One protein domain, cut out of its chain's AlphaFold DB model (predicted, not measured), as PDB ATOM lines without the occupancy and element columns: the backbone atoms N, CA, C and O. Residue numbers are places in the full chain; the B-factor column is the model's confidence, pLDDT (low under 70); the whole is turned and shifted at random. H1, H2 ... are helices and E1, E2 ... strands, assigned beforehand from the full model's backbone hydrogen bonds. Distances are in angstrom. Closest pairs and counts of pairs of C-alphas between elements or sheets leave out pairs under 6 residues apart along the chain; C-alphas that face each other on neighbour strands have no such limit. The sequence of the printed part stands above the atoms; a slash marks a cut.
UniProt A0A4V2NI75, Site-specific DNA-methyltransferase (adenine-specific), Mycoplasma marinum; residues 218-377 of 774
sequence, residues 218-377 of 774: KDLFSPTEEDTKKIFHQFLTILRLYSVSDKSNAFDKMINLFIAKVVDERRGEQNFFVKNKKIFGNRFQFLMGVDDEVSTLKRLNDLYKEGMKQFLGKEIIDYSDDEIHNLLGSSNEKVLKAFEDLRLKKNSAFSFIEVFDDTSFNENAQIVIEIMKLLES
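This is residues 218 to 377 of the 774 residues of the protein "Site-specific DNA-methyltransferase (adenine-specific)" of Mycoplasma marinum (UniProt A0A4V2NI75). Helix H3 lies at the core, crossed nearly at right angles by the long helix H2 and met near its first residues by H6. H1 runs side by side with H6 at one end of the longest axis, the loose pair H4 and H5 makes the other end, and a small two-stranded hairpin, E1 and E2, lies at the edge of the body. The printed part has 160 residues, with named elements in the order H1, H2, E1, E2, H3, H4, H5, H6; the two strands are antiparallel, and the class is mostly helix. The whole is compact, with a radius of gyration of the C-alphas of 15.9 A and spans of 53 by 36 by 35 A.

H1, residues 225 to 241, touches residues 367 to 374 of H6, residues 358 to 375, opposite ways at a shallow tilt of 10 degrees; their closest C-alphas, those of Phe 235 and Ile 371, are 6.6 A apart. H2, residues 247 to 267, touches H3, residues 293 to 312, about perpendicular at 78 degrees; Ala 260 and Tyr 304 have the closest C-alphas, 4.6 A apart. E1, residues 270 to 274, and E2, residues 277 to 281, form an antiparallel hairpin, with N 272 and O 279 at 2.9 A and N 279 and O 272 at 2.8 A, within hydrogen-bond range. H3, the hub, touches H6 at a steep tilt of 61 degrees, the closest C-alphas being those of Glu 293 and Ala 365, 5.6 A apart. H3 only just touches H5, residues 333 to 344, with 3 pairs of C-alphas within 8 A, the closest those of Leu 297 and Leu 344 at 7.1 A. H4, residues 321 to 328, touches no helix; it is close to H5 but not clearly touching, with C-alphas 324 and 336 the closest at 7.9 A. H1 is apart from H3. In H1 to H6 every O i to N i+4 pair is within hydrogen-bond range.

H1 begins at C-alpha 225, (7.451, -17.615, 31.320), and is 24.4 A long. H2 is 30.5 A long, H3 27.3 A, H5 16.2 A and H6 25.5 A. H3 begins at C-alpha 293, (-5.566, -1.018, 8.145), and H6 ends at C-alpha 375, (1.480, -7.370, 22.174).

The two C-alphas farthest apart, those of Glu 226 and Ser 330, are 52.8 A apart. Residues 224 to 229 and 329 to 335 stand free. The printed part has no cut. The links E2 to H3 and H5 to H6 are long. Residues 330, 331 and 347 have pLDDT under 70.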
ATOM      1  N   LYS A 218      -2.900   0.764  33.095       87.69
ATOM      2  CA  LYS A 218      -3.444  -0.120  34.139       87.69
ATOM      3  C   LYS A 218      -3.955  -1.464  33.607       87.69
ATOM      4  O   LYS A 218      -4.063  -2.409  34.380       87.69
ATOM      5  N   ASP A 219      -4.281  -1.532  32.317       85.62
ATOM      6  CA  ASP A 219      -4.802  -2.738  31.669       85.62
ATOM      7  C   ASP A 219      -3.663  -3.630  31.136       85.62
ATOM      8  O   ASP A 219      -3.909  -4.743  30.668       85.62
ATOM      9  N   LEU A 220      -2.414  -3.149  31.196       88.56
ATOM     10  CA  LEU A 220      -1.231  -3.898  30.786       88.56
ATOM     11  C   LEU A 220      -0.778  -4.853  31.895       88.56
ATOM     12  O   LEU A 220      -0.696  -4.470  33.062       88.56
ATOM     13  N   PHE A 221      -0.400  -6.075  31.525       85.69
ATOM     14  CA  PHE A 221       0.131  -7.069  32.459       85.69
ATOM     15  C   PHE A 221       1.600  -7.399  32.171       85.69
ATOM     16  O   PHE A 221       2.060  -7.348  31.029       85.69
ATOM     17  N   SER A 222       2.341  -7.765  33.216       84.00
ATOM     18  CA  SER A 222       3.700  -8.297  33.081       84.00
ATOM     19  C   SER A 222       3.639  -9.790  32.727       84.00
ATOM     20  O   SER A 222       2.998 -10.546  33.459       84.00
ATOM     21  N   PRO A 223       4.268 -10.232  31.624       81.19
ATOM     22  CA  PRO A 223       4.147 -11.610  31.154       81.19
ATOM     23  C   PRO A 223       4.946 -12.585  32.031       81.19
ATOM     24  O   PRO A 223       6.053 -12.277  32.467       81.19
ATOM     25  N   THR A 224       4.410 -13.788  32.245       81.12
ATOM     26  CA  THR A 224       5.138 -14.919  32.849       81.12
ATOM     27  C   THR A 224       5.963 -15.695  31.806       81.12
ATOM     28  O   THR A 224       5.876 -15.439  30.599       81.12
ATOM     29  N   GLU A 225       6.743 -16.696  32.235       75.06
ATOM     30  CA  GLU A 225       7.451 -17.615  31.320       75.06
ATOM     31  C   GLU A 225       6.487 -18.351  30.381       75.06
ATOM     32  O   GLU A 225       6.764 -18.563  29.197       75.06
ATOM     33  N   GLU A 226       5.332 -18.761  30.911       77.19
ATOM     34  CA  GLU A 226       4.334 -19.479  30.128       77.19
ATOM     35  C   GLU A 226       3.687 -18.553  29.095       77.19
ATOM     36  O   GLU A 226       3.502 -18.954  27.942       77.19
ATOM     37  N   ASP A 227       3.400 -17.307  29.479       79.62
ATOM     38  CA  ASP A 227       2.859 -16.285  28.577       79.62
ATOM     39  C   ASP A 227       3.839 -15.976  27.451       79.62
ATOM     40  O   ASP A 227       3.456 -15.930  26.287       79.62
ATOM     41  N   THR A 228       5.123 -15.877  27.775       77.56
ATOM     42  CA  THR A 228       6.203 -15.689  26.804       77.56
ATOM     43  C   THR A 228       6.228 -16.789  25.742       77.56
ATOM     44  O   THR A 228       6.215 -16.513  24.539       77.56
ATOM     45  N   LYS A 229       6.182 -18.056  26.167       78.06
ATOM     46  CA  LYS A 229       6.126 -19.195  25.237       78.06
ATOM     47  C   LYS A 229       4.850 -19.165  24.397       78.06
ATOM     48  O   LYS A 229       4.889 -19.475  23.206       78.06
ATOM     49  N   LYS A 230       3.712 -18.784  24.992       82.50
ATOM     50  CA  LYS A 230       2.446 -18.597  24.263       82.50
ATOM     51  C   LYS A 230       2.593 -17.532  23.174       82.50
ATOM     52  O   LYS A 230       2.217 -17.814  22.041       82.50
ATOM     53  N   ILE A 231       3.183 -16.375  23.485       84.88
ATOM     54  CA  ILE A 231       3.437 -15.281  22.532       84.88
ATOM     55  C   ILE A 231       4.308 -15.772  21.379       84.88
ATOM     56  O   ILE A 231       3.929 -15.609  20.223       84.88
ATOM     57  N   PHE A 232       5.421 -16.448  21.672       82.75
ATOM     58  CA  PHE A 232       6.315 -16.983  20.642       82.75
ATOM     59  C   PHE A 232       5.597 -17.936  19.685       82.75
ATOM     60  O   PHE A 232       5.660 -17.794  18.463       82.75
ATOM     61  N   HIS A 233       4.862 -18.902  20.237       84.00
ATOM     62  CA  HIS A 233       4.118 -19.863  19.432       84.00
ATOM     63  C   HIS A 233       2.992 -19.211  18.626       84.00
ATOM     64  O   HIS A 233       2.751 -19.621  17.490       84.00
ATOM     65  N   GLN A 234       2.308 -18.211  19.186       88.50
ATOM     66  CA  GLN A 234       1.279 -17.449  18.481       88.50
ATOM     67  C   GLN A 234       1.876 -16.630  17.338       88.50
ATOM     68  O   GLN A 234       1.386 -16.733  16.220       88.50
ATOM     69  N   PHE A 235       2.992 -15.936  17.565       89.62
ATOM     70  CA  PHE A 235       3.728 -15.234  16.515       89.62
ATOM     71  C   PHE A 235       4.095 -16.171  15.354       89.62
ATOM     72  O   PHE A 235       3.751 -15.901  14.206       89.62
ATOM     73  N   LEU A 236       4.693 -17.333  15.641       87.50
ATOM     74  CA  LEU A 236       5.005 -18.332  14.610       87.50
ATOM     75  C   LEU A 236       3.758 -18.893  13.909       87.50
ATOM     76  O   LEU A 236       3.831 -19.262  12.736       87.50
ATOM     77  N   THR A 237       2.631 -18.986  14.618       90.50
ATOM     78  CA  THR A 237       1.352 -19.418  14.039       90.50
ATOM     79  C   THR A 237       0.841 -18.377  13.048       90.50
ATOM     80  O   THR A 237       0.505 -18.760  11.933       90.50
ATOM     81  N   ILE A 238       0.876 -17.086  13.397       92.56
ATOM     82  CA  ILE A 238       0.508 -15.982  12.495       92.56
ATOM     83  C   ILE A 238       1.366 -16.037  11.228       92.56
ATOM     84  O   ILE A 238       0.827 -16.081  10.125       92.56
ATOM     85  N   LEU A 239       2.695 -16.149  11.361       92.31
ATOM     86  CA  LEU A 239       3.585 -16.263  10.197       92.31
ATOM     87  C   LEU A 239       3.218 -17.450   9.293       92.31
ATOM     88  O   LEU A 239       3.272 -17.333   8.073       92.31
ATOM     89  N   ARG A 240       2.830 -18.591   9.876       91.69
ATOM     90  CA  ARG A 240       2.410 -19.775   9.116       91.69
ATOM     91  C   ARG A 240       1.076 -19.566   8.403       91.69
ATOM     92  O   ARG A 240       0.960 -19.988   7.259       91.69
ATOM     93  N   LEU A 241       0.092 -18.958   9.067       91.00
ATOM     94  CA  LEU A 241      -1.234 -18.695   8.496       91.00
ATOM     95  C   LEU A 241      -1.145 -17.802   7.253       91.00
ATOM     96  O   LEU A 241      -1.846 -18.043   6.279       91.00
ATOM     97  N   TYR A 242      -0.222 -16.841   7.261       92.06
ATOM     98  CA  TYR A 242       0.038 -15.936   6.137       92.06
ATOM     99  C   TYR A 242       1.182 -16.381   5.219       92.06
ATOM    100  O   TYR A 242       1.667 -15.603   4.407       92.06
ATOM    101  N   SER A 243       1.660 -17.623   5.350       91.81
ATOM    102  CA  SER A 243       2.743 -18.161   4.511       91.81
ATOM    103  C   SER A 243       4.013 -17.289   4.457       91.81
ATOM    104  O   SER A 243       4.728 -17.275   3.455       91.81
ATOM    105  N   VAL A 244       4.341 -16.589   5.549       92.38
ATOM    106  CA  VAL A 244       5.539 -15.744   5.643       92.38
ATOM    107  C   VAL A 244       6.784 -16.632   5.646       92.38
ATOM    108  O   VAL A 244       7.084 -17.333   6.618       92.38
ATOM    109  N   SER A 245       7.512 -16.613   4.531       84.69
ATOM    110  CA  SER A 245       8.678 -17.468   4.295       84.69
ATOM    111  C   SER A 245       9.961 -16.897   4.909       84.69
ATOM    112  O   SER A 245      10.731 -17.638   5.532       84.69
ATOM    113  N   ASP A 246      10.176 -15.583   4.787       87.00
ATOM    114  CA  ASP A 246      11.337 -14.900   5.355       87.00
ATOM    115  C   ASP A 246      11.130 -14.597   6.839       87.00
ATOM    116  O   ASP A 246      10.691 -13.525   7.265       87.00
ATOM    117  N   LYS A 247      11.495 -15.585   7.654       82.69
ATOM    118  CA  LYS A 247      11.477 -15.444   9.104       82.69
ATOM    119  C   LYS A 247      12.400 -14.321   9.573       82.69
ATOM    120  O   LYS A 247      12.003 -13.582  10.464       82.69
ATOM    121  N   SER A 248      13.595 -14.168   8.996       80.31
ATOM    122  CA  SER A 248      14.562 -13.153   9.444       80.31
ATOM    123  C   SER A 248      13.988 -11.744   9.285       80.31
ATOM    124  O   SER A 248      14.035 -10.960  10.235       80.31
ATOM    125  N   ASN A 249      13.345 -11.467   8.146       87.12
ATOM    126  CA  ASN A 249      12.596 -10.232   7.937       87.12
ATOM    127  C   ASN A 249      11.464 -10.073   8.962       87.12
ATOM    128  O   ASN A 249      11.372  -9.032   9.608       87.12
ATOM    129  N   ALA A 250      10.642 -11.107   9.173       89.56
ATOM    130  CA  ALA A 250       9.545 -11.051  10.140       89.56
ATOM    131  C   ALA A 250      10.020 -10.696  11.561       89.56
ATOM    132  O   ALA A 250       9.370  -9.920  12.263       89.56
ATOM    133  N   PHE A 251      11.175 -11.211  11.982       84.38
ATOM    134  CA  PHE A 251      11.765 -10.861  13.272       84.38
ATOM    135  C   PHE A 251      12.293  -9.419  13.314       84.38
ATOM    136  O   PHE A 251      12.079  -8.739  14.315       84.38
ATOM    137  N   ASP A 252      12.888  -8.899  12.234       85.69
ATOM    138  CA  ASP A 252      13.238  -7.470  12.137       85.69
ATOM    139  C   ASP A 252      12.000  -6.567  12.281       85.69
ATOM    140  O   ASP A 252      12.024  -5.583  13.023       85.69
ATOM    141  N   LYS A 253      10.879  -6.928  11.641       91.88
ATOM    142  CA  LYS A 253       9.615  -6.182  11.787       91.88
ATOM    143  C   LYS A 253       9.031  -6.303  13.190       91.88
ATOM    144  O   LYS A 253       8.484  -5.328  13.707       91.88
ATOM    145  N   MET A 254       9.209  -7.447  13.848       89.62
ATOM    146  CA  MET A 254       8.841  -7.611  15.254       89.62
ATOM    147  C   MET A 254       9.647  -6.677  16.172       89.62
ATOM    148  O   MET A 254       9.068  -6.056  17.060       89.62
ATOM    149  N   ILE A 255      10.949  -6.497  15.923       88.00
ATOM    150  CA  ILE A 255      11.785  -5.532  16.660       88.00
ATOM    151  C   ILE A 255      11.271  -4.100  16.463       88.00
ATOM    152  O   ILE A 255      11.218  -3.326  17.417       88.00
ATOM    153  N   ASN A 256      10.832  -3.740  15.255       93.00
ATOM    154  CA  ASN A 256      10.254  -2.415  15.012       93.00
ATOM    155  C   ASN A 256       8.947  -2.210  15.807       93.00
ATOM    156  O   ASN A 256       8.729  -1.129  16.355       93.00
ATOM    157  N   LEU A 257       8.111  -3.250  15.940       94.12
ATOM    158  CA  LEU A 257       6.918  -3.207  16.800       94.12
ATOM    159  C   LEU A 257       7.292  -3.063  18.278       94.12
ATOM    160  O   LEU A 257       6.624  -2.337  19.010       94.12
ATOM    161  N   PHE A 258       8.382  -3.697  18.711       90.69
ATOM    162  CA  PHE A 258       8.893  -3.561  20.075       90.69
ATOM    163  C   PHE A 258       9.347  -2.130  20.357       90.69
ATOM    164  O   PHE A 258       8.988  -1.577  21.394       90.69
ATOM    165  N   ILE A 259      10.048  -1.495  19.414       90.81
ATOM    166  CA  ILE A 259      10.424  -0.076  19.516       90.81
ATOM    167  C   ILE A 259       9.166   0.784  19.661       90.81
ATOM    168  O   ILE A 259       9.072   1.555  20.614       90.81
ATOM    169  N   ALA A 260       8.177   0.606  18.781       94.00
ATOM    170  CA  ALA A 260       6.925   1.360  18.839       94.00
ATOM    171  C   ALA A 260       6.181   1.173  20.178       94.00
ATOM    172  O   ALA A 260       5.682   2.147  20.740       94.00
ATOM    173  N   LYS A 261       6.149  -0.050  20.729       92.62
ATOM    174  CA  LYS A 261       5.530  -0.335  22.034       92.62
ATOM    175  C   LYS A 261       6.268   0.340  23.189       92.62
ATOM    176  O   LYS A 261       5.628   0.933  24.054       92.62
ATOM    177  N   VAL A 262       7.600   0.264  23.209       89.25
ATOM    178  CA  VAL A 262       8.427   0.857  24.276       89.25
ATOM    179  C   VAL A 262       8.268   2.378  24.315       89.25
ATOM    180  O   VAL A 262       8.147   2.948  25.398       89.25
ATOM    181  N   VAL A 263       8.231   3.036  23.152       90.75
ATOM    182  CA  VAL A 263       7.943   4.479  23.056       90.75
ATOM    183  C   VAL A 263       6.564   4.795  23.611       90.75
ATOM    184  O   VAL A 263       6.416   5.720  24.407       90.75
ATOM    185  N   ASP A 264       5.561   4.014  23.205       93.12
ATOM    186  CA  ASP A 264       4.181   4.235  23.617       93.12
ATOM    187  C   ASP A 264       3.994   4.136  25.134       93.12
ATOM    188  O   ASP A 264       3.288   4.949  25.719       93.12
ATOM    189  N   GLU A 265       4.666   3.191  25.788       90.12
ATOM    190  CA  GLU A 265       4.623   3.087  27.248       90.12
ATOM    191  C   GLU A 265       5.373   4.228  27.945       90.12
ATOM    192  O   GLU A 265       4.902   4.746  28.955       90.12
ATOM    193  N   ARG A 266       6.525   4.655  27.411       85.62
ATOM    194  CA  ARG A 266       7.350   5.706  28.033       85.62
ATOM    195  C   ARG A 266       6.746   7.098  27.931       85.62
ATOM    196  O   ARG A 266       6.897   7.884  28.862       85.62
ATOM    197  N   ARG A 267       6.074   7.414  26.823       86.38
ATOM    198  CA  ARG A 267       5.395   8.710  26.655       86.38
ATOM    199  C   ARG A 267       4.157   8.846  27.553       86.38
ATOM    200  O   ARG A 267       3.675   9.962  27.753       86.38
ATOM    201  N   GLY A 268       3.651   7.726  28.075       85.50
ATOM    202  CA  GLY A 268       2.443   7.654  28.886       85.50
ATOM    203  C   GLY A 268       1.148   7.863  28.095       85.50
ATOM    204  O   GLY A 268       1.137   8.066  26.878       85.50
ATOM    205  N   GLU A 269       0.028   7.816  28.814       89.06
ATOM    206  CA  GLU A 269      -1.309   7.979  28.240       89.06
ATOM    207  C   GLU A 269      -1.559   9.417  27.807       89.06
ATOM    208  O   GLU A 269      -1.358  10.369  28.563       89.06
ATOM    209  N   GLN A 270      -2.041   9.580  26.579       88.62
ATOM    210  CA  GLN A 270      -2.298  10.894  26.005       88.62
ATOM    211  C   GLN A 270      -3.568  10.864  25.161       88.62
ATOM    212  O   GLN A 270      -4.041   9.807  24.739       88.62
ATOM    213  N   ASN A 271      -4.119  12.048  24.898       92.06
ATOM    214  CA  ASN A 271      -5.163  12.190  23.895       92.06
ATOM    215  C   ASN A 271      -4.538  12.127  22.501       92.06
ATOM    216  O   ASN A 271      -3.574  12.835  22.225       92.06
ATOM    217  N   PHE A 272      -5.120  11.332  21.613       91.00
ATOM    218  CA  PHE A 272      -4.747  11.282  20.205       91.00
ATOM    219  C   PHE A 272      -5.992  11.162  19.329       91.00
ATOM    220  O   PHE A 272      -7.062  10.759  19.790       91.00
ATOM    221  N   PHE A 273      -5.857  11.544  18.064       88.88
ATOM    222  CA  PHE A 273      -6.929  11.419  17.087       88.88
ATOM    223  C   PHE A 273      -6.718  10.178  16.232       88.88
ATOM    224  O   PHE A 273      -5.600   9.849  15.839       88.88
ATOM    225  N   VAL A 274      -7.817   9.489  15.945       88.75
ATOM    226  CA  VAL A 274      -7.871   8.445  14.924       88.75
ATOM    227  C   VAL A 274      -9.030   8.779  14.013       88.75
ATOM    228  O   VAL A 274     -10.187   8.805  14.451       88.75
ATOM    229  N   LYS A 275      -8.708   9.091  12.754       85.94
ATOM    230  CA  LYS A 275      -9.646   9.726  11.822       85.94
ATOM    231  C   LYS A 275     -10.214  10.989  12.490       85.94
ATOM    232  O   LYS A 275      -9.452  11.874  12.853       85.94
ATOM    233  N   ASN A 276     -11.517  11.021  12.770       85.38
ATOM    234  CA  ASN A 276     -12.195  12.170  13.385       85.38
ATOM    235  C   ASN A 276     -12.569  11.951  14.862       85.38
ATOM    236  O   ASN A 276     -13.323  12.740  15.431       85.38
ATOM    237  N   LYS A 277     -12.103  10.866  15.497       88.31
ATOM    238  CA  LYS A 277     -12.429  10.543  16.894       88.31
ATOM    239  C   LYS A 277     -11.247  10.835  17.810       88.31
ATOM    240  O   LYS A 277     -10.135  10.376  17.556       88.31
ATOM    241  N   LYS A 278     -11.511  11.559  18.899       91.62
ATOM    242  CA  LYS A 278     -10.556  11.785  19.989       91.62
ATOM    243  C   LYS A 278     -10.575  10.594  20.943       91.62
ATOM    244  O   LYS A 278     -11.634  10.219  21.440       91.62
ATOM    245  N   ILE A 279      -9.405  10.022  21.195       91.06
ATOM    246  CA  ILE A 279      -9.199   8.813  21.988       91.06
ATOM    247  C   ILE A 279      -8.193   9.125  23.098       91.06
ATOM    248  O   ILE A 279      -7.192   9.793  22.849       91.06
ATOM    249  N   PHE A 280      -8.451   8.643  24.313       91.69
ATOM    250  CA  PHE A 280      -7.522   8.730  25.439       91.69
ATOM    251  C   PHE A 280      -7.024   7.332  25.812       91.69
ATOM    252  O   PHE A 280      -7.838   6.434  26.037       91.69
ATOM    253  N   GLY A 281      -5.706   7.158  25.883       91.94
ATOM    254  CA  GLY A 281      -5.066   5.908  26.288       91.94
ATOM    255  C   GLY A 281      -3.738   5.675  25.571       91.94
ATOM    256  O   GLY A 281      -3.110   6.610  25.065       91.94
ATOM    257  N   ASN A 282      -3.330   4.410  25.507       92.88
ATOM    258  CA  ASN A 282      -2.130   3.975  24.788       92.88
ATOM    259  C   ASN A 282      -2.362   4.028  23.264       92.88
ATOM    260  O   ASN A 282      -3.473   3.776  22.798       92.88
ATOM    261  N   ARG A 283      -1.351   4.350  22.450       94.31
ATOM    262  CA  ARG A 283      -1.491   4.380  20.975       94.31
ATOM    263  C   ARG A 283      -1.195   3.023  20.342       94.31
ATOM    264  O   ARG A 283      -1.729   2.741  19.269       94.31
ATOM    265  N   PHE A 284      -0.375   2.185  20.972       95.25
ATOM    266  CA  PHE A 284      -0.065   0.840  20.502       95.25
ATOM    267  C   PHE A 284      -1.203  -0.112  20.886       95.25
ATOM    268  O   PHE A 284      -1.163  -0.787  21.912       95.25
ATOM    269  N   GLN A 285      -2.261  -0.111  20.080       93.19
ATOM    270  CA  GLN A 285      -3.396  -1.029  20.178       93.19
ATOM    271  C   GLN A 285      -4.246  -0.951  18.909       93.19
ATOM    272  O   GLN A 285      -4.170   0.042  18.181       93.19
ATOM    273  N   PHE A 286      -5.090  -1.951  18.670       91.31
ATOM    274  CA  PHE A 286      -6.133  -1.889  17.646       91.31
ATOM    275  C   PHE A 286      -7.438  -1.345  18.237       91.31
ATOM    276  O   PHE A 286      -8.024  -1.962  19.127       91.31
ATOM    277  N   LEU A 287      -7.933  -0.210  17.735       89.50
ATOM    278  CA  LEU A 287      -9.172   0.401  18.218       89.50
ATOM    279  C   LEU A 287     -10.378  -0.119  17.426       89.50
ATOM    280  O   LEU A 287     -10.717   0.395  16.357       89.50
ATOM    281  N   MET A 288     -11.053  -1.136  17.965       82.69
ATOM    282  CA  MET A 288     -12.179  -1.789  17.294       82.69
ATOM    283  C   MET A 288     -13.297  -0.790  16.942       82.69
ATOM    284  O   MET A 288     -13.722   0.012  17.774       82.69
ATOM    285  N   GLY A 289     -13.779  -0.835  15.695       80.81
ATOM    286  CA  GLY A 289     -14.843   0.054  15.201       80.81
ATOM    287  C   GLY A 289     -14.415   1.510  14.958       80.81
ATOM    288  O   GLY A 289     -15.256   2.357  14.641       80.81
ATOM    289  N   VAL A 290     -13.125   1.821  15.109       87.88
ATOM    290  CA  VAL A 290     -12.541   3.138  14.811       87.88
ATOM    291  C   VAL A 290     -11.432   2.997  13.773       87.88
ATOM    292  O   VAL A 290     -11.446   3.698  12.756       87.88
ATOM    293  N   ASP A 291     -10.505   2.075  14.014       90.88
ATOM    294  CA  ASP A 291      -9.382   1.821  13.127       90.88
ATOM    295  C   ASP A 291      -9.764   1.067  11.854       90.88
ATOM    296  O   ASP A 291     -10.679   0.245  11.835       90.88
ATOM    297  N   ASP A 292      -8.996   1.340  10.806       90.94
ATOM    298  CA  ASP A 292      -8.781   0.446   9.672       90.94
ATOM    299  C   ASP A 292      -7.281   0.119   9.535       90.94
ATOM    300  O   ASP A 292      -6.450   0.499  10.371       90.94
ATOM    301  N   GLU A 293      -6.934  -0.630   8.491       90.88
ATOM    302  CA  GLU A 293      -5.566  -1.018   8.145       90.88
ATOM    303  C   GLU A 293      -4.644   0.203   8.015       90.88
ATOM    304  O   GLU A 293      -3.533   0.210   8.551       90.88
ATOM    305  N   VAL A 294      -5.121   1.259   7.354       92.19
ATOM    306  CA  VAL A 294      -4.351   2.476   7.080       92.19
ATOM    307  C   VAL A 294      -4.108   3.259   8.369       92.19
ATOM    308  O   VAL A 294      -2.957   3.556   8.696       92.19
ATOM    309  N   SER A 295      -5.157   3.565   9.139       93.44
ATOM    310  CA  SER A 295      -5.041   4.357  10.370       93.44
ATOM    311  C   SER A 295      -4.178   3.663  11.422       93.44
ATOM    312  O   SER A 295      -3.418   4.327  12.133       93.44
ATOM    313  N   THR A 296      -4.244   2.332  11.482       93.69
ATOM    314  CA  THR A 296      -3.395   1.536  12.372       93.69
ATOM    315  C   THR A 296      -1.927   1.643  11.971       93.69
ATOM    316  O   THR A 296      -1.080   1.967  12.806       93.69
ATOM    317  N   LEU A 297      -1.609   1.419  10.692       94.12
ATOM    318  CA  LEU A 297      -0.228   1.460  10.216       94.12
ATOM    319  C   LEU A 297       0.383   2.860  10.299       94.12
ATOM    320  O   LEU A 297       1.554   2.968  10.659       94.12
ATOM    321  N   LYS A 298      -0.377   3.933  10.042       92.38
ATOM    322  CA  LYS A 298       0.108   5.308  10.260       92.38
ATOM    323  C   LYS A 298       0.520   5.525  11.711       92.38
ATOM    324  O   LYS A 298       1.641   5.946  11.975       92.38
ATOM    325  N   ARG A 299      -0.353   5.150  12.653       93.44
ATOM    326  CA  ARG A 299      -0.089   5.308  14.088       93.44
ATOM    327  C   ARG A 299       1.135   4.513  14.547       93.44
ATOM    328  O   ARG A 299       1.909   5.019  15.355       93.44
ATOM    329  N   LEU A 300       1.327   3.299  14.032       94.94
ATOM    330  CA  LEU A 300       2.517   2.494  14.321       94.94
ATOM    331  C   LEU A 300       3.795   3.101  13.727       94.94
ATOM    332  O   LEU A 300       4.823   3.108  14.403       94.94
ATOM    333  N   ASN A 301       3.743   3.631  12.500       93.69
ATOM    334  CA  ASN A 301       4.891   4.302  11.881       93.69
ATOM    335  C   ASN A 301       5.284   5.573  12.638       93.69
ATOM    336  O   ASN A 301       6.473   5.780  12.858       93.69
ATOM    337  N   ASP A 302       4.319   6.359  13.127       92.62
ATOM    338  CA  ASP A 302       4.610   7.532  13.960       92.62
ATOM    339  C   ASP A 302       5.357   7.141  15.247       92.62
ATOM    340  O   ASP A 302       6.392   7.726  15.569       92.62
ATOM    341  N   LEU A 303       4.866   6.119  15.962       94.38
ATOM    342  CA  LEU A 303       5.513   5.606  17.178       94.38
ATOM    343  C   LEU A 303       6.920   5.069  16.885       94.38
ATOM    344  O   LEU A 303       7.851   5.283  17.660       94.38
ATOM    345  N   TYR A 304       7.093   4.382  15.755       94.00
ATOM    346  CA  TYR A 304       8.393   3.880  15.330       94.00
ATOM    347  C   TYR A 304       9.365   5.008  14.968       94.00
ATOM    348  O   TYR A 304      10.504   4.989  15.435       94.00
ATOM    349  N   LYS A 305       8.924   6.016  14.204       92.50
ATOM    350  CA  LYS A 305       9.697   7.227  13.874       92.50
ATOM    351  C   LYS A 305      10.170   7.933  15.139       92.50
ATOM    352  O   LYS A 305      11.353   8.264  15.251       92.50
ATOM    353  N   GLU A 306       9.275   8.114  16.105       92.19
ATOM    354  CA  GLU A 306       9.597   8.700  17.403       92.19
ATOM    355  C   GLU A 306      10.654   7.867  18.148       92.19
ATOM    356  O   GLU A 306      11.666   8.414  18.592       92.19
ATOM    357  N   GLY A 307      10.490   6.543  18.209       90.81
ATOM    358  CA  GLY A 307      11.443   5.650  18.877       90.81
ATOM    359  C   GLY A 307      12.813   5.610  18.233       90.81
ATOM    360  O   GLY A 307      13.833   5.623  18.924       90.81
ATOM    361  N   MET A 308      12.856   5.629  16.905       90.38
ATOM    362  CA  MET A 308      14.103   5.691  16.159       90.38
ATOM    363  C   MET A 308      14.892   6.966  16.460       90.38
ATOM    364  O   MET A 308      16.110   6.908  16.658       90.38
ATOM    365  N   LYS A 309      14.202   8.103  16.572       90.38
ATOM    366  CA  LYS A 309      14.824   9.374  16.943       90.38
ATOM    367  C   LYS A 309      15.271   9.377  18.404       90.38
ATOM    368  O   LYS A 309      16.433   9.670  18.674       90.38
ATOM    369  N   GLN A 310      14.383   9.030  19.332       86.00
ATOM    370  CA  GLN A 310      14.655   9.114  20.771       86.00
ATOM    371  C   GLN A 310      15.728   8.129  21.237       86.00
ATOM    372  O   GLN A 310      16.559   8.480  22.070       86.00
ATOM    373  N   PHE A 311      15.712   6.894  20.734       81.75
ATOM    374  CA  PHE A 311      16.547   5.826  21.287       81.75
ATOM    375  C   PHE A 311      17.817   5.582  20.487       81.75
ATOM    376  O   PHE A 311      18.818   5.154  21.053       81.75
ATOM    377  N   LEU A 312      17.790   5.836  19.181       82.69
ATOM    378  CA  LEU A 312      18.902   5.513  18.284       82.69
ATOM    379  C   LEU A 312      19.508   6.764  17.637       82.69
ATOM    380  O   LEU A 312      20.468   6.646  16.875       82.69
ATOM    381  N   GLY A 313      18.956   7.952  17.915       82.25
ATOM    382  CA  GLY A 313      19.402   9.209  17.314       82.25
ATOM    383  C   GLY A 313      19.271   9.214  15.790       82.25
ATOM    384  O   GLY A 313      20.027   9.904  15.111       82.25
ATOM    385  N   LYS A 314      18.369   8.394  15.232       84.38
ATOM    386  CA  LYS A 314      18.167   8.267  13.786       84.38
ATOM    387  C   LYS A 314      16.881   8.962  13.381       84.38
ATOM    388  O   LYS A 314      15.795   8.577  13.805       84.38
ATOM    389  N   GLU A 315      17.006   9.953  12.511       85.94
ATOM    390  CA  GLU A 315      15.852  10.571  11.870       85.94
ATOM    391  C   GLU A 315      15.405   9.699  10.694       85.94
ATOM    392  O   GLU A 315      16.150   9.500   9.733       85.94
ATOM    393  N   ILE A 316      14.203   9.127  10.797       85.81
ATOM    394  CA  ILE A 316      13.584   8.422   9.674       85.81
ATOM    395  C   ILE A 316      13.035   9.465   8.706       85.81
ATOM    396  O   ILE A 316      12.332  10.389   9.118       85.81
ATOM    397  N   ILE A 317      13.306   9.267   7.419       84.69
ATOM    398  CA  ILE A 317      12.652  10.001   6.337       84.69
ATOM    399  C   ILE A 317      11.225   9.449   6.187       84.69
ATOM    400  O   ILE A 317      10.958   8.596   5.347       84.69
ATOM    401  N   ASP A 318      10.336   9.902   7.064       83.56
ATOM    402  CA  ASP A 318       8.902   9.606   7.083       83.56
ATOM    403  C   ASP A 318       8.142  10.872   7.499       83.56
ATOM    404  O   ASP A 318       8.679  11.690   8.251       83.56
ATOM    405  N   TYR A 319       6.904  11.041   7.037       82.44
ATOM    406  CA  TYR A 319       6.085  12.222   7.320       82.44
ATOM    407  C   TYR A 319       4.692  11.801   7.787       82.44
ATOM    408  O   TYR A 319       3.979  11.075   7.097       82.44
ATOM    409  N   SER A 320       4.311  12.271   8.968       84.69
ATOM    410  CA  SER A 320       2.960  12.152   9.508       84.69
ATOM    411  C   SER A 320       1.965  12.968   8.681       84.69
ATOM    412  O   SER A 320       2.345  13.890   7.956       84.69
ATOM    413  N   ASP A 321       0.679  12.644   8.810       81.50
ATOM    414  CA  ASP A 321      -0.376  13.370   8.098       81.50
ATOM    415  C   ASP A 321      -0.341  14.870   8.445       81.50
ATOM    416  O   ASP A 321      -0.416  15.707   7.548       81.50
ATOM    417  N   ASP A 322      -0.118  15.218   9.717       81.25
ATOM    418  CA  ASP A 322      -0.005  16.609  10.173       81.25
ATOM    419  C   ASP A 322       1.184  17.341   9.525       81.25
ATOM    420  O   ASP A 322       1.055  18.488   9.093       81.25
ATOM    421  N   GLU A 323       2.346  16.686   9.404       83.25
ATOM    422  CA  GLU A 323       3.520  17.246   8.716       83.25
ATOM    423  C   GLU A 323       3.228  17.492   7.228       83.25
ATOM    424  O   GLU A 323       3.566  18.551   6.698       83.25
ATOM    425  N   ILE A 324       2.556  16.550   6.559       81.94
ATOM    426  CA  ILE A 324       2.188  16.668   5.141       81.94
ATOM    427  C   ILE A 324       1.168  17.794   4.935       81.94
ATOM    428  O   ILE A 324       1.325  18.607   4.021       81.94
ATOM    429  N   HIS A 325       0.140  17.875   5.784       81.25
ATOM    430  CA  HIS A 325      -0.870  18.930   5.717       81.25
ATOM    431  C   HIS A 325      -0.253  20.318   5.907       81.25
ATOM    432  O   HIS A 325      -0.559  21.230   5.137       81.25
ATOM    433  N   ASN A 326       0.672  20.464   6.859       83.31
ATOM    434  CA  ASN A 326       1.392  21.717   7.082       83.31
ATOM    435  C   ASN A 326       2.267  22.127   5.885       83.31
ATOM    436  O   ASN A 326       2.402  23.318   5.616       83.31
ATOM    437  N   LEU A 327       2.844  21.166   5.151       81.81
ATOM    438  CA  LEU A 327       3.661  21.440   3.961       81.81
ATOM    439  C   LEU A 327       2.830  21.816   2.725       81.81
ATOM    440  O   LEU A 327       3.258  22.656   1.937       81.81
ATOM    441  N   LEU A 328       1.674  21.175   2.525       79.50
ATOM    442  CA  LEU A 328       0.874  21.312   1.301       79.50
ATOM    443  C   LEU A 328      -0.223  22.385   1.380       79.50
ATOM    444  O   LEU A 328      -0.703  22.832   0.338       79.50
ATOM    445  N   GLY A 329      -0.648  22.799   2.577       75.88
ATOM    446  CA  GLY A 329      -1.759  23.739   2.741       75.88
ATOM    447  C   GLY A 329      -3.091  23.164   2.231       75.88
ATOM    448  O   GLY A 329      -3.589  22.164   2.751       75.88
ATOM    449  N   SER A 330      -3.700  23.795   1.216       63.41
ATOM    450  CA  SER A 330      -4.989  23.375   0.638       63.41
ATOM    451  C   SER A 330      -4.867  22.099  -0.209       63.41
ATOM    452  O   SER A 330      -4.140  22.037  -1.199       63.41
ATOM    453  N   SER A 331      -5.603  21.074   0.216       64.88
ATOM    454  CA  SER A 331      -5.389  19.656  -0.072       64.88
ATOM    455  C   SER A 331      -5.803  19.216  -1.480       64.88
ATOM    456  O   SER A 331      -6.976  19.255  -1.838       64.88
ATOM    457  N   ASN A 332      -4.855  18.687  -2.256       75.50
ATOM    458  CA  ASN A 332      -5.171  17.829  -3.395       75.50
ATOM    459  C   ASN A 332      -5.252  16.378  -2.898       75.50
ATOM    460  O   ASN A 332      -4.222  15.761  -2.622       75.50
ATOM    461  N   GLU A 333      -6.464  15.830  -2.780       79.69
ATOM    462  CA  GLU A 333      -6.701  14.469  -2.268       79.69
ATOM    463  C   GLU A 333      -5.900  13.395  -3.018       79.69
ATOM    464  O   GLU A 333      -5.425  12.440  -2.407       79.69
ATOM    465  N   LYS A 334      -5.667  13.572  -4.325       82.31
ATOM    466  CA  LYS A 334      -4.857  12.632  -5.117       82.31
ATOM    467  C   LYS A 334      -3.391  12.642  -4.694       82.31
ATOM    468  O   LYS A 334      -2.753  11.595  -4.682       82.31
ATOM    469  N   VAL A 335      -2.860  13.814  -4.341       83.12
ATOM    470  CA  VAL A 335      -1.480  13.961  -3.855       83.12
ATOM    471  C   VAL A 335      -1.349  13.351  -2.464       83.12
ATOM    472  O   VAL A 335      -0.427  12.576  -2.236       83.12
ATOM    473  N   LEU A 336      -2.301  13.623  -1.566       82.19
ATOM    474  CA  LEU A 336      -2.331  13.004  -0.237       82.19
ATOM    475  C   LEU A 336      -2.396  11.478  -0.330       82.19
ATOM    476  O   LEU A 336      -1.643  10.792   0.359       82.19
ATOM    477  N   LYS A 337      -3.226  10.945  -1.235       83.44
ATOM    478  CA  LYS A 337      -3.312   9.502  -1.455       83.44
ATOM    479  C   LYS A 337      -2.008   8.916  -1.996       83.44
ATOM    480  O   LYS A 337      -1.566   7.883  -1.507       83.44
ATOM    481  N   ALA A 338      -1.356   9.591  -2.944       84.62
ATOM    482  CA  ALA A 338      -0.062   9.155  -3.464       84.62
ATOM    483  C   ALA A 338       1.032   9.145  -2.379       84.62
ATOM    484  O   ALA A 338       1.827   8.209  -2.321       84.62
ATOM    485  N   PHE A 339       1.061  10.150  -1.496       84.62
ATOM    486  CA  PHE A 339       1.980  10.168  -0.355       84.62
ATOM    487  C   PHE A 339       1.686   9.049   0.642       84.62
ATOM    488  O   PHE A 339       2.617   8.386   1.088       84.62
ATOM    489  N   GLU A 340       0.415   8.807   0.964       85.62
ATOM    490  CA  GLU A 340       0.007   7.699   1.832       85.62
ATOM    491  C   GLU A 340       0.445   6.345   1.265       85.62
ATOM    492  O   GLU A 340       1.016   5.527   1.988       85.62
ATOM    493  N   ASP A 341       0.243   6.128  -0.034       85.00
ATOM    494  CA  ASP A 341       0.662   4.902  -0.707       85.00
ATOM    495  C   ASP A 341       2.189   4.744  -0.665       85.00
ATOM    496  O   ASP A 341       2.691   3.682  -0.296       85.00
ATOM    497  N   LEU A 342       2.950   5.804  -0.958       84.81
ATOM    498  CA  LEU A 342       4.414   5.772  -0.858       84.81
ATOM    499  C   LEU A 342       4.894   5.518   0.572       84.81
ATOM    500  O   LEU A 342       5.855   4.778   0.761       84.81
ATOM    501  N   ARG A 343       4.220   6.103   1.562       85.12
ATOM    502  CA  ARG A 343       4.545   5.974   2.982       85.12
ATOM    503  C   ARG A 343       4.300   4.562   3.510       85.12
ATOM    504  O   ARG A 343       5.127   4.020   4.237       85.12
ATOM    505  N   LEU A 344       3.149   3.976   3.186       84.81
ATOM    506  CA  LEU A 344       2.684   2.743   3.825       84.81
ATOM    507  C   LEU A 344       2.929   1.482   2.996       84.81
ATOM    508  O   LEU A 344       3.082   0.407   3.577       84.81
ATOM    509  N   LYS A 345       2.954   1.589   1.663       82.88
ATOM    510  CA  LYS A 345       3.083   0.430   0.765       82.88
ATOM    511  C   LYS A 345       4.524   0.199   0.332       82.88
ATOM    512  O   LYS A 345       4.943  -0.946   0.200       82.88
ATOM    513  N   LYS A 346       5.316   1.258   0.144       77.00
ATOM    514  CA  LYS A 346       6.697   1.133  -0.340       77.00
ATOM    515  C   LYS A 346       7.700   1.109   0.815       77.00
ATOM    516  O   LYS A 346       7.888   2.109   1.491       77.00
ATOM    517  N   ASN A 347       8.414  -0.011   0.972       68.31
ATOM    518  CA  ASN A 347       9.504  -0.169   1.951       68.31
ATOM    519  C   ASN A 347       9.095   0.204   3.393       68.31
ATOM    520  O   ASN A 347       9.832   0.879   4.113       68.31
ATOM    521  N   SER A 348       7.893  -0.211   3.799       80.25
ATOM    522  CA  SER A 348       7.365   0.091   5.127       80.25
ATOM    523  C   SER A 348       8.172  -0.611   6.220       80.25
ATOM    524  O   SER A 348       8.598  -1.765   6.088       80.25
ATOM    525  N   ALA A 349       8.330   0.073   7.357       87.38
ATOM    526  CA  ALA A 349       8.978  -0.470   8.549       87.38
ATOM    527  C   ALA A 349       8.283  -1.731   9.094       87.38
ATOM    528  O   ALA A 349       8.879  -2.453   9.894       87.38
ATOM    529  N   PHE A 350       7.057  -2.016   8.642       94.19
ATOM    530  CA  PHE A 350       6.225  -3.137   9.076       94.19
ATOM    531  C   PHE A 350       5.801  -4.065   7.925       94.19
ATOM    532  O   PHE A 350       4.770  -4.729   8.016       94.19
ATOM    533  N   SER A 351       6.571  -4.128   6.837       93.81
ATOM    534  CA  SER A 351       6.361  -5.104   5.756       93.81
ATOM    535  C   SER A 351       6.901  -6.490   6.138       93.81
ATOM    536  O   SER A 351       8.095  -6.762   6.000       93.81
ATOM    537  N   PHE A 352       6.027  -7.360   6.649       94.31
ATOM    538  CA  PHE A 352       6.295  -8.782   6.904       94.31
ATOM    539  C   PHE A 352       6.336  -9.601   5.610       94.31
ATOM    540  O   PHE A 352       7.112 -10.552   5.521       94.31
ATOM    541  N   ILE A 353       5.539  -9.202   4.619       93.69
ATOM    542  CA  ILE A 353       5.548  -9.718   3.247       93.69
ATOM    543  C   ILE A 353       5.887  -8.595   2.262       93.69
ATOM    544  O   ILE A 353       5.852  -7.413   2.617       93.69
ATOM    545  N   GLU A 354       6.225  -8.958   1.026       90.94
ATOM    546  CA  GLU A 354       6.395  -7.975  -0.045       90.94
ATOM    547  C   GLU A 354       5.056  -7.304  -0.370       90.94
ATOM    548  O   GLU A 354       4.040  -7.974  -0.545       90.94
ATOM    549  N   VAL A 355       5.067  -5.972  -0.445       90.56
ATOM    550  CA  VAL A 355       3.888  -5.157  -0.754       90.56
ATOM    551  C   VAL A 355       4.118  -4.446  -2.080       90.56
ATOM    552  O   VAL A 355       5.059  -3.662  -2.214       90.56
ATOM    553  N   PHE A 356       3.261  -4.716  -3.059       87.31
ATOM    554  CA  PHE A 356       3.339  -4.130  -4.403       87.31
ATOM    555  C   PHE A 356       1.984  -3.637  -4.934       87.31
ATOM    556  O   PHE A 356       1.952  -2.908  -5.923       87.31
ATOM    557  N   ASP A 357       0.881  -3.983  -4.270       88.75
ATOM    558  CA  ASP A 357      -0.479  -3.557  -4.598       88.75
ATOM    559  C   ASP A 357      -1.368  -3.470  -3.340       88.75
ATOM    560  O   ASP A 357      -0.922  -3.701  -2.215       88.75
ATOM    561  N   ASP A 358      -2.641  -3.115  -3.522       90.94
ATOM    562  CA  ASP A 358      -3.604  -2.984  -2.421       90.94
ATOM    563  C   ASP A 358      -3.923  -4.325  -1.749       90.94
ATOM    564  O   ASP A 358      -4.183  -4.369  -0.546       90.94
ATOM    565  N   THR A 359      -3.881  -5.424  -2.503       92.81
ATOM    566  CA  THR A 359      -4.162  -6.770  -1.993       92.81
ATOM    567  C   THR A 359      -3.075  -7.206  -1.013       92.81
ATOM    568  O   THR A 359      -3.368  -7.500   0.146       92.81
ATOM    569  N   SER A 360      -1.816  -7.160  -1.450       93.12
ATOM    570  CA  SER A 360      -0.636  -7.456  -0.632       93.12
ATOM    571  C   SER A 360      -0.479  -6.475   0.531       93.12
ATOM    572  O   SER A 360      -0.092  -6.875   1.630       93.12
ATOM    573  N   PHE A 361      -0.847  -5.201   0.346       93.94
ATOM    574  CA  PHE A 361      -0.902  -4.228   1.437       93.94
ATOM    575  C   PHE A 361      -1.892  -4.642   2.527       93.94
ATOM    576  O   PHE A 361      -1.532  -4.660   3.705       93.94
ATOM    577  N   ASN A 362      -3.125  -4.983   2.143       93.06
ATOM    578  CA  ASN A 362      -4.157  -5.382   3.090       93.06
ATOM    579  C   ASN A 362      -3.746  -6.651   3.836       93.06
ATOM    580  O   ASN A 362      -3.852  -6.678   5.058       93.06
ATOM    581  N   GLU A 363      -3.218  -7.656   3.132       93.56
ATOM    582  CA  GLU A 363      -2.698  -8.884   3.737       93.56
ATOM    583  C   GLU A 363      -1.580  -8.589   4.749       93.56
ATOM    584  O   GLU A 363      -1.659  -9.024   5.901       93.56
ATOM    585  N   ASN A 364      -0.598  -7.759   4.378       95.44
ATOM    586  CA  ASN A 364       0.458  -7.336   5.293       95.44
ATOM    587  C   ASN A 364      -0.098  -6.599   6.521       95.44
ATOM    588  O   ASN A 364       0.320  -6.857   7.650       95.44
ATOM    589  N   ALA A 365      -1.058  -5.695   6.325       95.00
ATOM    590  CA  ALA A 365      -1.692  -4.966   7.416       95.00
ATOM    591  C   ALA A 365      -2.424  -5.908   8.383       95.00
ATOM    592  O   ALA A 365      -2.379  -5.685   9.595       95.00
ATOM    593  N   GLN A 366      -3.039  -6.989   7.883       93.62
ATOM    594  CA  GLN A 366      -3.635  -8.008   8.747       93.62
ATOM    595  C   GLN A 366      -2.587  -8.675   9.645       93.62
ATOM    596  O   GLN A 366      -2.807  -8.765  10.853       93.62
ATOM    597  N   ILE A 367      -1.434  -9.066   9.083       95.31
ATOM    598  CA  ILE A 367      -0.316  -9.654   9.841       95.31
ATOM    599  C   ILE A 367       0.109  -8.710  10.972       95.31
ATOM    600  O   ILE A 367       0.206  -9.118  12.131       95.31
ATOM    601  N   VAL A 368       0.320  -7.430  10.648       96.19
ATOM    602  CA  VAL A 368       0.741  -6.413  11.622       96.19
ATOM    603  C   VAL A 368      -0.299  -6.238  12.728       96.19
ATOM    604  O   VAL A 368       0.069  -6.183  13.900       96.19
ATOM    605  N   ILE A 369      -1.588  -6.182  12.384       93.88
ATOM    606  CA  ILE A 369      -2.675  -6.012  13.357       93.88
ATOM    607  C   ILE A 369      -2.775  -7.214  14.299       93.88
ATOM    608  O   ILE A 369      -2.955  -7.026  15.501       93.88
ATOM    609  N   GLU A 370      -2.623  -8.441  13.802       93.19
ATOM    610  CA  GLU A 370      -2.653  -9.634  14.655       93.19
ATOM    611  C   GLU A 370      -1.471  -9.700  15.617       93.19
ATOM    612  O   GLU A 370      -1.655  -9.995  16.801       93.19
ATOM    613  N   ILE A 371      -0.272  -9.346  15.152       94.25
ATOM    614  CA  ILE A 371       0.907  -9.269  16.021       94.25
ATOM    615  C   ILE A 371       0.764  -8.108  17.013       94.25
ATOM    616  O   ILE A 371       1.092  -8.260  18.186       94.25
ATOM    617  N   MET A 372       0.227  -6.958  16.602       94.19
ATOM    618  CA  MET A 372      -0.034  -5.837  17.508       94.19
ATOM    619  C   MET A 372      -1.021  -6.238  18.610       94.19
ATOM    620  O   MET A 372      -0.741  -5.999  19.780       94.19
ATOM    621  N   LYS A 373      -2.124  -6.916  18.270       90.94
ATOM    622  CA  LYS A 373      -3.099  -7.432  19.247       90.94
ATOM    623  C   LYS A 373      -2.503  -8.447  20.217       90.94
ATOM    624  O   LYS A 373      -2.945  -8.536  21.361       90.94
ATOM    625  N   LEU A 374      -1.508  -9.215  19.777       90.69
ATOM    626  CA  LEU A 374      -0.761 -10.121  20.647       90.69
ATOM    627  C   LEU A 374       0.061  -9.354  21.698       90.69
ATOM    628  O   LEU A 374       0.226  -9.842  22.812       90.69
ATOM    629  N   LEU A 375       0.555  -8.160  21.355       91.00
ATOM    630  CA  LEU A 375       1.480  -7.370  22.174       91.00
ATOM    631  C   LEU A 375       0.819  -6.221  22.956       91.00
ATOM    632  O   LEU A 375       1.372  -5.770  23.956       91.00
ATOM    633  N   GLU A 376      -0.350  -5.731  22.538       91.44
ATOM    634  CA  GLU A 376      -0.963  -4.497  23.060       91.44
ATOM    635  C   GLU A 376      -1.318  -4.550  24.553       91.44
ATOM    636  O   GLU A 376      -1.292  -3.515  25.211       91.44
ATOM    637  N   SER A 377      -1.609  -5.735  25.103       88.31
ATOM    638  CA  SER A 377      -1.904  -5.927  26.535       88.31
ATOM    639  C   SER A 377      -0.660  -6.207  27.388       88.31
ATOM    640  O   SER A 377      -0.773  -6.355  28.602       88.31
TER     641      SER A 377